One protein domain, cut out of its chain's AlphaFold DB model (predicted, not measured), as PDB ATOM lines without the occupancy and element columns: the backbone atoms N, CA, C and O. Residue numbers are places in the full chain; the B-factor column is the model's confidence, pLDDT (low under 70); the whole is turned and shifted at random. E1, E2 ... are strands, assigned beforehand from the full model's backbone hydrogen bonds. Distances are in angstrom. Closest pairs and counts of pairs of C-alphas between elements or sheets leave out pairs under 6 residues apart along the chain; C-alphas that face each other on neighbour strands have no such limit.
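This is residues 26 to 111 of the 113 residues of an uncharacterized protein of Curtobacterium sp. ER1/6 (UniProt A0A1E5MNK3). Regular structure is little, but six strands, E1 to E6, ring into one small closed barrel, while residues 89 to 111, with no named element, run outside it and pair briefly at 105 to 106, parallel, with E2. The 86 printed residues are all strand in class, 33 of them in named strands, with no named helix. The strands form a meander, each the antiparallel neighbour of the one before. The whole is compact, radius of gyration of the C-alphas 12.0 A, spans 31 by 28 by 18 A.

E1, residues 27 to 34, runs 19.7 A from C-alpha 27 at (-52.415, 12.385, -12.117); E2, residues 45 to 52, 18.4 A. E3 is 58 to 61, E4 64 to 68, E5 76 to 78, and E6 84 to 88, ending at (-41.641, 5.995, -8.505).

In the hairpin E1 and E2, N 30 and O 48 are 2.9 A apart. E6 and E1 close the ring, N 33 and O 86 at 2.9 A. E1 and E4 are apart.

The farthest C-alphas, Asp 80 and Asp 93, are 32.7 A apart. The printed part has no cut; no printed residue is under pLDDT 70.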
ATOM      1  N   PRO A  26     -56.120   9.512 -13.071       84.44
ATOM      2  CA  PRO A  26     -55.227   9.784 -11.958       84.44
ATOM      3  C   PRO A  26     -53.946  10.457 -12.462       84.44
ATOM      4  O   PRO A  26     -53.250   9.914 -13.316       84.44
ATOM      5  N   GLU A  27     -53.655  11.634 -11.919       92.44
ATOM      6  CA  GLU A  27     -52.415  12.385 -12.117       92.44
ATOM      7  C   GLU A  27     -51.610  12.350 -10.825       92.44
ATOM      8  O   GLU A  27     -52.183  12.454  -9.737       92.44
ATOM      9  N   ARG A  28     -50.293  12.169 -10.933       95.00
ATOM     10  CA  ARG A  28     -49.377  12.186  -9.788       95.00
ATOM     11  C   ARG A  28     -48.059  12.832 -10.158       95.00
ATOM     12  O   ARG A  28     -47.581  12.643 -11.270       95.00
ATOM     13  N   ILE A  29     -47.456  13.520  -9.195       96.12
ATOM     14  CA  ILE A  29     -46.046  13.880  -9.284       96.12
ATOM     15  C   ILE A  29     -45.227  12.609  -9.067       96.12
ATOM     16  O   ILE A  29     -45.405  11.914  -8.063       96.12
ATOM     17  N   MET A  30     -44.372  12.288 -10.030       97.56
ATOM     18  CA  MET A  30     -43.560  11.076 -10.057       97.56
ATOM     19  C   MET A  30     -42.108  11.434 -10.353       97.56
ATOM     20  O   MET A  30     -41.845  12.344 -11.135       97.56
ATOM     21  N   TYR A  31     -41.185  10.673  -9.774       97.62
ATOM     22  CA  TYR A  31     -39.845  10.513 -10.316       97.62
ATOM     23  C   TYR A  31     -39.910   9.581 -11.529       97.62
ATOM     24  O   TYR A  31     -40.531   8.516 -11.461       97.62
ATOM     25  N   VAL A  32     -39.279   9.984 -12.626       98.19
ATOM     26  CA  VAL A  32     -39.200   9.242 -13.887       98.19
ATOM     27  C   VAL A  32     -37.741   9.214 -14.316       98.19
ATOM     28  O   VAL A  32     -37.118  10.265 -14.375       98.19
ATOM     29  N   GLN A  33     -37.187   8.049 -14.636       98.12
ATOM     30  CA  GLN A  33     -35.814   7.921 -15.126       98.12
ATOM     31  C   GLN A  33     -35.768   7.060 -16.382       98.12
ATOM     32  O   GLN A  33     -36.343   5.972 -16.398       98.12
ATOM     33  N   LEU A  34     -35.057   7.532 -17.409       98.00
ATOM     34  CA  LEU A  34     -34.725   6.727 -18.582       98.00
ATOM     35  C   LEU A  34     -33.612   5.740 -18.222       98.00
ATOM     36  O   LEU A  34     -32.582   6.122 -17.670       98.00
ATOM     37  N   LYS A  35     -33.824   4.464 -18.535       97.69
ATOM     38  CA  LYS A  35     -32.904   3.372 -18.195       97.69
ATOM     39  C   LYS A  35     -32.175   2.832 -19.419       97.69
ATOM     40  O   LYS A  35     -31.002   2.480 -19.324       97.69
ATOM     41  N   THR A  36     -32.843   2.796 -20.572       97.50
ATOM     42  CA  THR A  36     -32.236   2.329 -21.827       97.50
ATOM     43  C   THR A  36     -30.982   3.124 -22.164       97.50
ATOM     44  O   THR A  36     -30.997   4.347 -22.144       97.50
ATOM     45  N   GLY A  37     -29.891   2.421 -22.480       96.81
ATOM     46  CA  GLY A  37     -28.632   3.040 -22.901       96.81
ATOM     47  C   GLY A  37     -27.791   3.651 -21.774       96.81
ATOM     48  O   GLY A  37     -26.730   4.202 -22.059       96.81
ATOM     49  N   HIS A  38     -28.205   3.531 -20.509       95.56
ATOM     50  CA  HIS A  38     -27.523   4.175 -19.386       95.56
ATOM     51  C   HIS A  38     -27.111   3.173 -18.307       95.56
ATOM     52  O   HIS A  38     -27.916   2.737 -17.484       95.56
ATOM     53  N   ALA A  39     -25.821   2.828 -18.291       93.12
ATOM     54  CA  ALA A  39     -25.241   2.002 -17.239       93.12
ATOM     55  C   ALA A  39     -25.316   2.702 -15.875       93.12
ATOM     56  O   ALA A  39     -25.263   3.932 -15.796       93.12
ATOM     57  N   LEU A  40     -25.408   1.901 -14.808       93.00
ATOM     58  CA  LEU A  40     -25.431   2.375 -13.420       93.00
ATOM     59  C   LEU A  40     -26.486   3.460 -13.169       93.00
ATOM     60  O   LEU A  40     -26.268   4.359 -12.379       93.00
ATOM     61  N   ASP A  41     -27.639   3.411 -13.831       93.38
ATOM     62  CA  ASP A  41     -28.732   4.360 -13.583       93.38
ATOM     63  C   ASP A  41     -28.308   5.825 -13.824       93.38
ATOM     64  O   ASP A  41     -28.840   6.740 -13.195       93.38
ATOM     65  N   ALA A  42     -27.353   6.061 -14.731       94.94
ATOM     66  CA  ALA A  42     -26.860   7.395 -15.091       94.94
ATOM     67  C   ALA A  42     -27.711   8.090 -16.171       94.94
ATOM     68  O   ALA A  42     -27.266   9.036 -16.819       94.94
ATOM     69  N   GLY A  43     -28.922   7.584 -16.411       96.38
ATOM     70  CA  GLY A  43     -29.834   8.147 -17.394       96.38
ATOM     71  C   GLY A  43     -30.524   9.406 -16.885       96.38
ATOM     72  O   GLY A  43     -30.647   9.597 -15.667       96.38
ATOM     73  N   PRO A  44     -30.992  10.265 -17.805       97.00
ATOM     74  CA  PRO A  44     -31.716  11.469 -17.444       97.00
ATOM     75  C   PRO A  44     -32.954  11.118 -16.617       97.00
ATOM     76  O   PRO A  44     -33.603  10.085 -16.820       97.00
ATOM     77  N   ALA A  45     -33.255  11.993 -15.663       97.44
ATOM     78  CA  ALA A  45     -34.348  11.805 -14.732       97.44
ATOM     79  C   ALA A  45     -35.119  13.102 -14.488       97.44
ATOM     80  O   ALA A  45     -34.565  14.205 -14.559       97.44
ATOM     81  N   TRP A  46     -36.396  12.943 -14.157       97.56
ATOM     82  CA  TRP A  46     -37.359  14.018 -14.002       97.56
ATOM     83  C   TRP A  46     -38.222  13.824 -12.763       97.56
ATOM     84  O   TRP A  46     -38.533  12.698 -12.382       97.56
ATOM     85  N   ILE A  47     -38.659  14.929 -12.169       97.00
ATOM     86  CA  ILE A  47     -39.848  14.990 -11.322       97.00
ATOM     87  C   ILE A  47     -40.923  15.685 -12.151       97.00
ATOM     88  O   ILE A  47     -40.786  16.861 -12.483       97.00
ATOM     89  N   SER A  48     -41.968  14.941 -12.499       96.75
ATOM     90  CA  SER A  48     -42.951  15.345 -13.505       96.75
ATOM     91  C   SER A  48     -44.365  14.929 -13.120       96.75
ATOM     92  O   SER A  48     -44.564  13.957 -12.380       96.75
ATOM     93  N   ARG A  49     -45.369  15.636 -13.646       96.12
ATOM     94  CA  ARG A  49     -46.767  15.225 -13.527       96.12
ATOM     95  C   ARG A  49     -47.063  14.123 -14.538       96.12
ATOM     96  O   ARG A  49     -47.183  14.345 -15.737       96.12
ATOM     97  N   VAL A  50     -47.244  12.909 -14.034       97.06
ATOM     98  CA  VAL A  50     -47.544  11.732 -14.844       97.06
ATOM     99  C   VAL A  50     -49.021  11.390 -14.735       97.06
ATOM    100  O   VAL A  50     -49.581  11.242 -13.642       97.06
ATOM    101  N   ARG A  51     -49.660  11.227 -15.892       96.31
ATOM    102  CA  ARG A  51     -51.036  10.733 -16.001       96.31
ATOM    103  C   ARG A  51     -51.041   9.219 -16.096       96.31
ATOM    104  O   ARG A  51     -50.305   8.658 -16.894       96.31
ATOM    105  N   PHE A  52     -51.949   8.559 -15.393       96.44
ATOM    106  CA  PHE A  52     -52.115   7.109 -15.458       96.44
ATOM    107  C   PHE A  52     -53.508   6.713 -15.937       96.44
ATOM    108  O   PHE A  52     -54.503   7.416 -15.740       96.44
ATOM    109  N   THR A  53     -53.614   5.529 -16.533       94.81
ATOM    110  CA  THR A  53     -54.911   4.854 -16.652       94.81
ATOM    111  C   THR A  53     -55.420   4.439 -15.270       94.81
ATOM    112  O   THR A  53     -54.660   4.304 -14.313       94.81
ATOM    113  N   LYS A  54     -56.730   4.193 -15.137       89.44
ATOM    114  CA  LYS A  54     -57.346   3.807 -13.849       89.44
ATOM    115  C   LYS A  54     -56.736   2.546 -13.230       89.44
ATOM    116  O   LYS A  54     -56.772   2.385 -12.016       89.44
ATOM    117  N   THR A  55     -56.227   1.648 -14.068       92.31
ATOM    118  CA  THR A  55     -55.595   0.388 -13.668       92.31
ATOM    119  C   THR A  55     -54.098   0.531 -13.407       92.31
ATOM    120  O   THR A  55     -53.466  -0.466 -13.080       92.31
ATOM    121  N   TRP A  56     -53.522   1.730 -13.577       93.06
ATOM    122  CA  TRP A  56     -52.085   2.007 -13.440       93.06
ATOM    123  C   TRP A  56     -51.184   1.228 -14.407       93.06
ATOM    124  O   TRP A  56     -49.964   1.221 -14.254       93.06
ATOM    125  N   LYS A  57     -51.772   0.580 -15.419       97.00
ATOM    126  CA  LYS A  57     -51.043  -0.217 -16.415       97.00
ATOM    127  C   LYS A  57     -50.434   0.622 -17.538       97.00
ATOM    128  O   LYS A  57     -49.634   0.098 -18.301       97.00
ATOM    129  N   THR A  58     -50.806   1.893 -17.641       97.62
ATOM    130  CA  THR A  58     -50.271   2.813 -18.649       97.62
ATOM    131  C   THR A  58     -50.015   4.162 -18.005       97.62
ATOM    132  O   THR A  58     -50.882   4.651 -17.273       97.62
ATOM    133  N   ALA A  59     -48.859   4.745 -18.296       98.12
ATOM    134  CA  ALA A  59     -48.474   6.093 -17.917       98.12
ATOM    135  C   ALA A  59     -48.317   6.965 -19.171       98.12
ATOM    136  O   ALA A  59     -47.893   6.477 -20.214       98.12
ATOM    137  N   TYR A  60     -48.654   8.246 -19.064       97.75
ATOM    138  CA  TYR A  60     -48.420   9.254 -20.093       97.75
ATOM    139  C   TYR A  60     -47.495  10.320 -19.518       97.75
ATOM    140  O   TYR A  60     -47.820  10.930 -18.492       97.75
ATOM    141  N   PHE A  61     -46.353  10.514 -20.166       97.12
ATOM    142  CA  PHE A  61     -45.253  11.354 -19.696       97.12
ATOM    143  C   PHE A  61     -44.541  11.958 -20.909       97.12
ATOM    144  O   PHE A  61     -44.190  11.218 -21.815       97.12
ATOM    145  N   HIS A  62     -44.358  13.283 -20.960       96.88
ATOM    146  CA  HIS A  62     -43.635  13.976 -22.051       96.88
ATOM    147  C   HIS A  62     -44.075  13.569 -23.474       96.88
ATOM    148  O   HIS A  62     -43.261  13.369 -24.368       96.88
ATOM    149  N   GLY A  63     -45.384  13.396 -23.686       97.06
ATOM    150  CA  GLY A  63     -45.940  12.948 -24.971       97.06
ATOM    151  C   GLY A  63     -45.781  11.449 -25.263       97.06
ATOM    152  O   GLY A  63     -46.348  10.968 -26.237       97.06
ATOM    153  N   ARG A  64     -45.087  10.704 -24.400       98.25
ATOM    154  CA  ARG A  64     -44.877   9.258 -24.501       98.25
ATOM    155  C   ARG A  64     -46.019   8.476 -23.872       98.25
ATOM    156  O   ARG A  64     -46.641   8.923 -22.900       98.25
ATOM    157  N   THR A  65     -46.233   7.271 -24.390       98.62
ATOM    158  CA  THR A  65     -47.134   6.274 -23.808       98.62
ATOM    159  C   THR A  65     -46.305   5.116 -23.277       98.62
ATOM    160  O   THR A  65     -45.662   4.402 -24.036       98.62
ATOM    161  N   LEU A  66     -46.326   4.919 -21.960       98.62
ATOM    162  CA  LEU A  66     -45.535   3.890 -21.298       98.62
ATOM    163  C   LEU A  66     -46.447   2.771 -20.796       98.62
ATOM    164  O   LEU A  66     -47.352   3.015 -19.992       98.62
ATOM    165  N   ALA A  67     -46.209   1.537 -21.227       98.56
ATOM    166  CA  ALA A  67     -46.864   0.347 -20.706       98.56
ATOM    167  C   ALA A  67     -46.129  -0.161 -19.460       98.56
ATOM    168  O   ALA A  67     -44.901  -0.201 -19.419       98.56
ATOM    169  N   ARG A  68     -46.876  -0.543 -18.420       98.25
ATOM    170  CA  ARG A  68     -46.292  -1.115 -17.205       98.25
ATOM    171  C   ARG A  68     -45.726  -2.493 -17.520       98.25
ATOM    172  O   ARG A  68     -46.481  -3.395 -17.879       98.25
ATOM    173  N   GLU A  69     -44.435  -2.655 -17.282       97.56
ATOM    174  CA  GLU A  69     -43.731  -3.913 -17.472       97.56
ATOM    175  C   GLU A  69     -42.596  -4.024 -16.466       97.56
ATOM    176  O   GLU A  69     -41.691  -3.197 -16.439       97.56
ATOM    177  N   GLN A  70     -42.670  -5.038 -15.607       94.69
ATOM    178  CA  GLN A  70     -41.661  -5.247 -14.583       94.69
ATOM    179  C   GLN A  70     -40.464  -5.982 -15.182       94.69
ATOM    180  O   GLN A  70     -40.603  -7.112 -15.645       94.69
ATOM    181  N   SER A  71     -39.286  -5.374 -15.092       92.50
ATOM    182  CA  SER A  71     -38.008  -6.027 -15.351       92.50
ATOM    183  C   SER A  71     -37.091  -5.897 -14.129       92.50
ATOM    184  O   SER A  71     -37.508  -5.414 -13.069       92.50
ATOM    185  N   TRP A  72     -35.851  -6.374 -14.254       90.62
ATOM    186  CA  TRP A  72     -34.857  -6.299 -13.182       90.62
ATOM    187  C   TRP A  72     -34.392  -4.858 -12.904       90.62
ATOM    188  O   TRP A  72     -34.009  -4.563 -11.775       90.62
ATOM    189  N   ASP A  73     -34.480  -3.961 -13.895       93.38
ATOM    190  CA  ASP A  73     -33.995  -2.576 -13.788       93.38
ATOM    191  C   ASP A  73     -34.978  -1.518 -14.318       93.38
ATOM    192  O   ASP A  73     -34.653  -0.343 -14.416       93.38
ATOM    193  N   ALA A  74     -36.208  -1.892 -14.657       97.56
ATOM    194  CA  ALA A  74     -37.243  -0.959 -15.094       97.56
ATOM    195  C   ALA A  74     -38.628  -1.450 -14.661       97.56
ATOM    196  O   ALA A  74     -38.807  -2.606 -14.270       97.56
ATOM    197  N   ASN A  75     -39.617  -0.558 -14.700       98.25
ATOM    198  CA  ASN A  75     -41.005  -0.906 -14.378       98.25
ATOM    199  C   ASN A  75     -42.038  -0.392 -15.396       98.25
ATOM    200  O   ASN A  75     -43.232  -0.688 -15.266       98.25
ATOM    201  N   PHE A  76     -41.589   0.340 -16.414       98.62
ATOM    202  CA  PHE A  76     -42.373   0.746 -17.570       98.62
ATOM    203  C   PHE A  76     -41.523   0.679 -18.840       98.62
ATOM    204  O   PHE A  76     -40.302   0.830 -18.785       98.62
ATOM    205  N   ARG A  77     -42.184   0.505 -19.985       98.62
ATOM    206  CA  ARG A  77     -41.575   0.558 -21.312       98.62
ATOM    207  C   ARG A  77     -42.398   1.432 -22.246       98.62
ATOM    208  O   ARG A  77     -43.626   1.369 -22.226       98.62
ATOM    209  N   ASP A  78     -41.729   2.263 -23.026       98.69
ATOM    210  CA  ASP A  78     -42.344   3.075 -24.069       98.69
ATOM    211  C   ASP A  78     -42.829   2.183 -25.217       98.69
ATOM    212  O   ASP A  78     -42.092   1.328 -25.704       98.69
ATOM    213  N   VAL A  79     -44.094   2.346 -25.606       98.56
ATOM    214  CA  VAL A  79     -44.742   1.460 -26.586       98.56
ATOM    215  C   VAL A  79     -44.255   1.673 -28.018       98.56
ATOM    216  O   VAL A  79     -44.419   0.771 -28.835       98.56
ATOM    217  N   ASP A  80     -43.678   2.837 -28.316       98.56
ATOM    218  CA  ASP A  80     -43.255   3.212 -29.666       98.56
ATOM    219  C   ASP A  80     -41.753   2.967 -29.873       98.56
ATOM    220  O   ASP A  80     -41.318   2.644 -30.977       98.56
ATOM    221  N   THR A  81     -40.952   3.115 -28.813       98.44
ATOM    222  CA  THR A  81     -39.476   3.093 -28.890       98.44
ATOM    223  C   THR A  81     -38.815   1.922 -28.169       98.44
ATOM    224  O   THR A  81     -37.613   1.720 -28.322       98.44
ATOM    225  N   ASP A  82     -39.571   1.162 -27.372       98.00
ATOM    226  CA  ASP A  82     -39.061   0.101 -26.493       98.00
ATOM    227  C   ASP A  82     -38.101   0.604 -25.387       98.00
ATOM    228  O   ASP A  82     -37.508  -0.177 -24.637       98.00
ATOM    229  N   GLU A  83     -37.977   1.927 -25.215       98.38
ATOM    230  CA  GLU A  83     -37.184   2.527 -24.145       98.38
ATOM    231  C   GLU A  83     -37.771   2.177 -22.770       98.38
ATOM    232  O   GLU A  83     -38.965   2.322 -22.505       98.38
ATOM    233  N   CYS A  84     -36.916   1.709 -21.870       98.38
ATOM    234  CA  CYS A  84     -37.268   1.288 -20.528       98.38
ATOM    235  C   CYS A  84     -37.126   2.449 -19.546       98.38
ATOM    236  O   CYS A  84     -36.135   3.184 -19.563       98.38
ATOM    237  N   PHE A  85     -38.096   2.568 -18.646       98.62
ATOM    238  CA  PHE A  85     -38.174   3.628 -17.654       98.62
ATOM    239  C   PHE A  85     -38.388   3.073 -16.247       98.62
ATOM    240  O   PHE A  85     -39.057   2.055 -16.035       98.62
ATOM    241  N   TRP A  86     -37.862   3.804 -15.268       98.25
ATOM    242  CA  TRP A  86     -38.196   3.637 -13.860       98.25
ATOM    243  C   TRP A  86     -39.098   4.774 -13.388       98.25
ATOM    244  O   TRP A  86     -38.724   5.941 -13.476       98.25
ATOM    245  N   LEU A  87     -40.278   4.435 -12.872       98.06
ATOM    246  CA  LEU A  87     -41.227   5.375 -12.279       98.06
ATOM    247  C   LEU A  87     -41.438   5.066 -10.792       98.06
ATOM    248  O   LEU A  87     -41.791   3.942 -10.426       98.06
ATOM    249  N   SER A  88     -41.319   6.076  -9.936       97.06
ATOM    250  CA  SER A  88     -41.641   5.995  -8.505       97.06
ATOM    251  C   SER A  88     -42.203   7.318  -7.988       97.06
ATOM    252  O   SER A  88     -42.196   8.321  -8.693       97.06
ATOM    253  N   GLY A  89     -42.728   7.342  -6.761       96.31
ATOM    254  CA  GLY A  89     -42.968   8.628  -6.100       96.31
ATOM    255  C   GLY A  89     -41.629   9.343  -5.865       96.31
ATOM    256  O   GLY A  89     -40.654   8.646  -5.574       96.31
ATOM    257  N   PRO A  90     -41.561  10.679  -6.003       95.56
ATOM    258  CA  PRO A  90     -40.335  11.419  -5.747       95.56
ATOM    259  C   PRO A  90     -40.014  11.434  -4.250       95.56
ATOM    260  O   PRO A  90     -40.915  11.531  -3.406       95.56
ATOM    261  N   LYS A  91     -38.731  11.390  -3.899       93.00
ATOM    262  CA  LYS A  91     -38.272  11.641  -2.534       93.00
ATOM    263  C   LYS A  91     -38.352  13.132  -2.214       93.00
ATOM    264  O   LYS A  91     -38.127  13.996  -3.060       93.00
ATOM    265  N   ARG A  92     -38.620  13.454  -0.944       88.69
ATOM    266  CA  ARG A  92     -38.724  14.848  -0.469       88.69
ATOM    267  C   ARG A  92     -37.404  15.618  -0.590       88.69
ATOM    268  O   ARG A  92     -37.421  16.821  -0.819       88.69
ATOM    269  N   ASP A  93     -36.285  14.921  -0.428       89.00
ATOM    270  CA  ASP A  93     -34.921  15.450  -0.519       89.00
ATOM    271  C   ASP A  93     -34.327  15.355  -1.938       89.00
ATOM    272  O   ASP A  93     -33.208  15.809  -2.160       89.00
ATOM    273  N   ARG A  94     -35.081  14.795  -2.899       85.75
ATOM    274  CA  ARG A  94     -34.705  14.635  -4.314       85.75
ATOM    275  C   ARG A  94     -33.474  13.752  -4.552       85.75
ATOM    276  O   ARG A  94     -32.836  13.855  -5.598       85.75
ATOM    277  N   THR A  95     -33.149  12.856  -3.617       90.69
ATOM    278  CA  THR A  95     -32.054  11.875  -3.756       90.69
ATOM    279  C   THR A  95     -32.511  10.590  -4.460       90.69
ATOM    280  O   THR A  95     -32.111   9.478  -4.108       90.69
ATOM    281  N   ASP A  96     -33.435  10.704  -5.415       93.75
ATOM    282  CA  ASP A  96     -34.104   9.569  -6.062       93.75
ATOM    283  C   ASP A  96     -33.149   8.661  -6.850       93.75
ATOM    284  O   ASP A  96     -33.333   7.443  -6.857       93.75
ATOM    285  N   ALA A  97     -32.113   9.236  -7.464       92.06
ATOM    286  CA  ALA A  97     -31.126   8.498  -8.246       92.06
ATOM    287  C   ALA A  97     -30.364   7.484  -7.374       92.06
ATOM    288  O   ALA A  97     -29.688   7.860  -6.415       92.06
ATOM    289  N   ARG A  98     -30.426   6.194  -7.742       90.19
ATOM    290  CA  ARG A  98     -29.870   5.073  -6.958       90.19
ATOM    291  C   ARG A  98     -28.391   5.248  -6.602       90.19
ATOM    292  O   ARG A  98     -28.009   4.968  -5.472       90.19
ATOM    293  N   TYR A  99     -27.586   5.724  -7.550       91.19
ATOM    294  CA  TYR A  99     -26.138   5.904  -7.392       91.19
ATOM    295  C   TYR A  99     -25.715   7.382  -7.355       91.19
ATOM    296  O   TYR A  99     -24.541   7.700  -7.515       91.19
ATOM    297  N   GLY A 100     -26.664   8.298  -7.133       84.69
ATOM    298  CA  GLY A 100     -26.352   9.711  -6.909       84.69
ATOM    299  C   GLY A 100     -25.864  10.477  -8.143       84.69
ATOM    300  O   GLY A 100     -25.123  11.443  -7.993       84.69
ATOM    301  N   HIS A 101     -26.300  10.102  -9.351       84.44
ATOM    302  CA  HIS A 101     -25.930  10.751 -10.625       84.44
ATOM    303  C   HIS A 101     -26.490  12.177 -10.830       84.44
ATOM    304  O   HIS A 101     -26.636  12.639 -11.958       84.44
ATOM    305  N   GLY A 102     -26.773  12.899  -9.748       81.50
ATOM    306  CA  GLY A 102     -27.336  14.243  -9.764       81.50
ATOM    307  C   GLY A 102     -28.829  14.284  -9.442       81.50
ATOM    308  O   GLY A 102     -29.486  13.262  -9.236       81.50
ATOM    309  N   ALA A 103     -29.344  15.508  -9.352       88.50
ATOM    310  CA  ALA A 103     -30.753  15.760  -9.087       88.50
ATOM    311  C   ALA A 103     -31.584  15.650 -10.378       88.50
ATOM    312  O   ALA A 103     -31.126  16.085 -11.438       88.50
ATOM    313  N   PRO A 104     -32.820  15.127 -10.299       94.31
ATOM    314  CA  PRO A 104     -33.729  15.116 -11.435       94.31
ATOM    315  C   PRO A 104     -34.114  16.538 -11.861       94.31
ATOM    316  O   PRO A 104     -34.236  17.450 -11.036       94.31
ATOM    317  N   THR A 105     -34.378  16.712 -13.155       95.81
ATOM    318  CA  THR A 105     -34.988  17.940 -13.680       95.81
ATOM    319  C   THR A 105     -36.426  18.036 -13.179       95.81
ATOM    320  O   THR A 105     -37.154  17.052 -13.201       95.81
ATOM    321  N   ILE A 106     -36.860  19.202 -12.702       95.50
ATOM    322  CA  ILE A 106     -38.237  19.380 -12.219       95.50
ATOM    323  C   ILE A 106     -39.010  20.182 -13.249       95.50
ATOM    324  O   ILE A 106     -38.666  21.347 -13.488       95.50
ATOM    325  N   ASP A 107     -40.043  19.558 -13.801       95.62
ATOM    326  CA  ASP A 107     -40.944  20.186 -14.759       95.62
ATOM    327  C   ASP A 107     -41.782  21.273 -14.079       95.62
ATOM    328  O   ASP A 107     -42.140  21.165 -12.903       95.62
ATOM    329  N   ASP A 108     -42.115  22.332 -14.814       92.38
ATOM    330  CA  ASP A 108     -42.814  23.497 -14.258       92.38
ATOM    331  C   ASP A 108     -44.179  23.146 -13.659       92.38
ATOM    332  O   ASP A 108     -44.552  23.655 -12.600       92.38
ATOM    333  N   ASP A 109     -44.909  22.224 -14.284       82.62
ATOM    334  CA  ASP A 109     -46.213  21.772 -13.807       82.62
ATOM    335  C   ASP A 109     -46.127  20.875 -12.562       82.62
ATOM    336  O   ASP A 109     -47.140  20.681 -11.887       82.62
ATOM    337  N   ALA A 110     -44.939  20.371 -12.217       88.12
ATOM    338  CA  ALA A 110     -44.667  19.648 -10.982       88.12
ATOM    339  C   ALA A 110     -44.224  20.563  -9.827       88.12
ATOM    340  O   ALA A 110     -44.234  20.127  -8.680       88.12
ATOM    341  N   ARG A 111     -43.856  21.826 -10.095       82.88
ATOM    342  CA  ARG A 111     -43.412  22.793  -9.068       82.88
ATOM    343  C   ARG A 111     -44.550  23.455  -8.292       82.88
ATOM    344  O   ARG A 111     -44.287  24.086  -7.273       82.88
TER     345      ARG A 111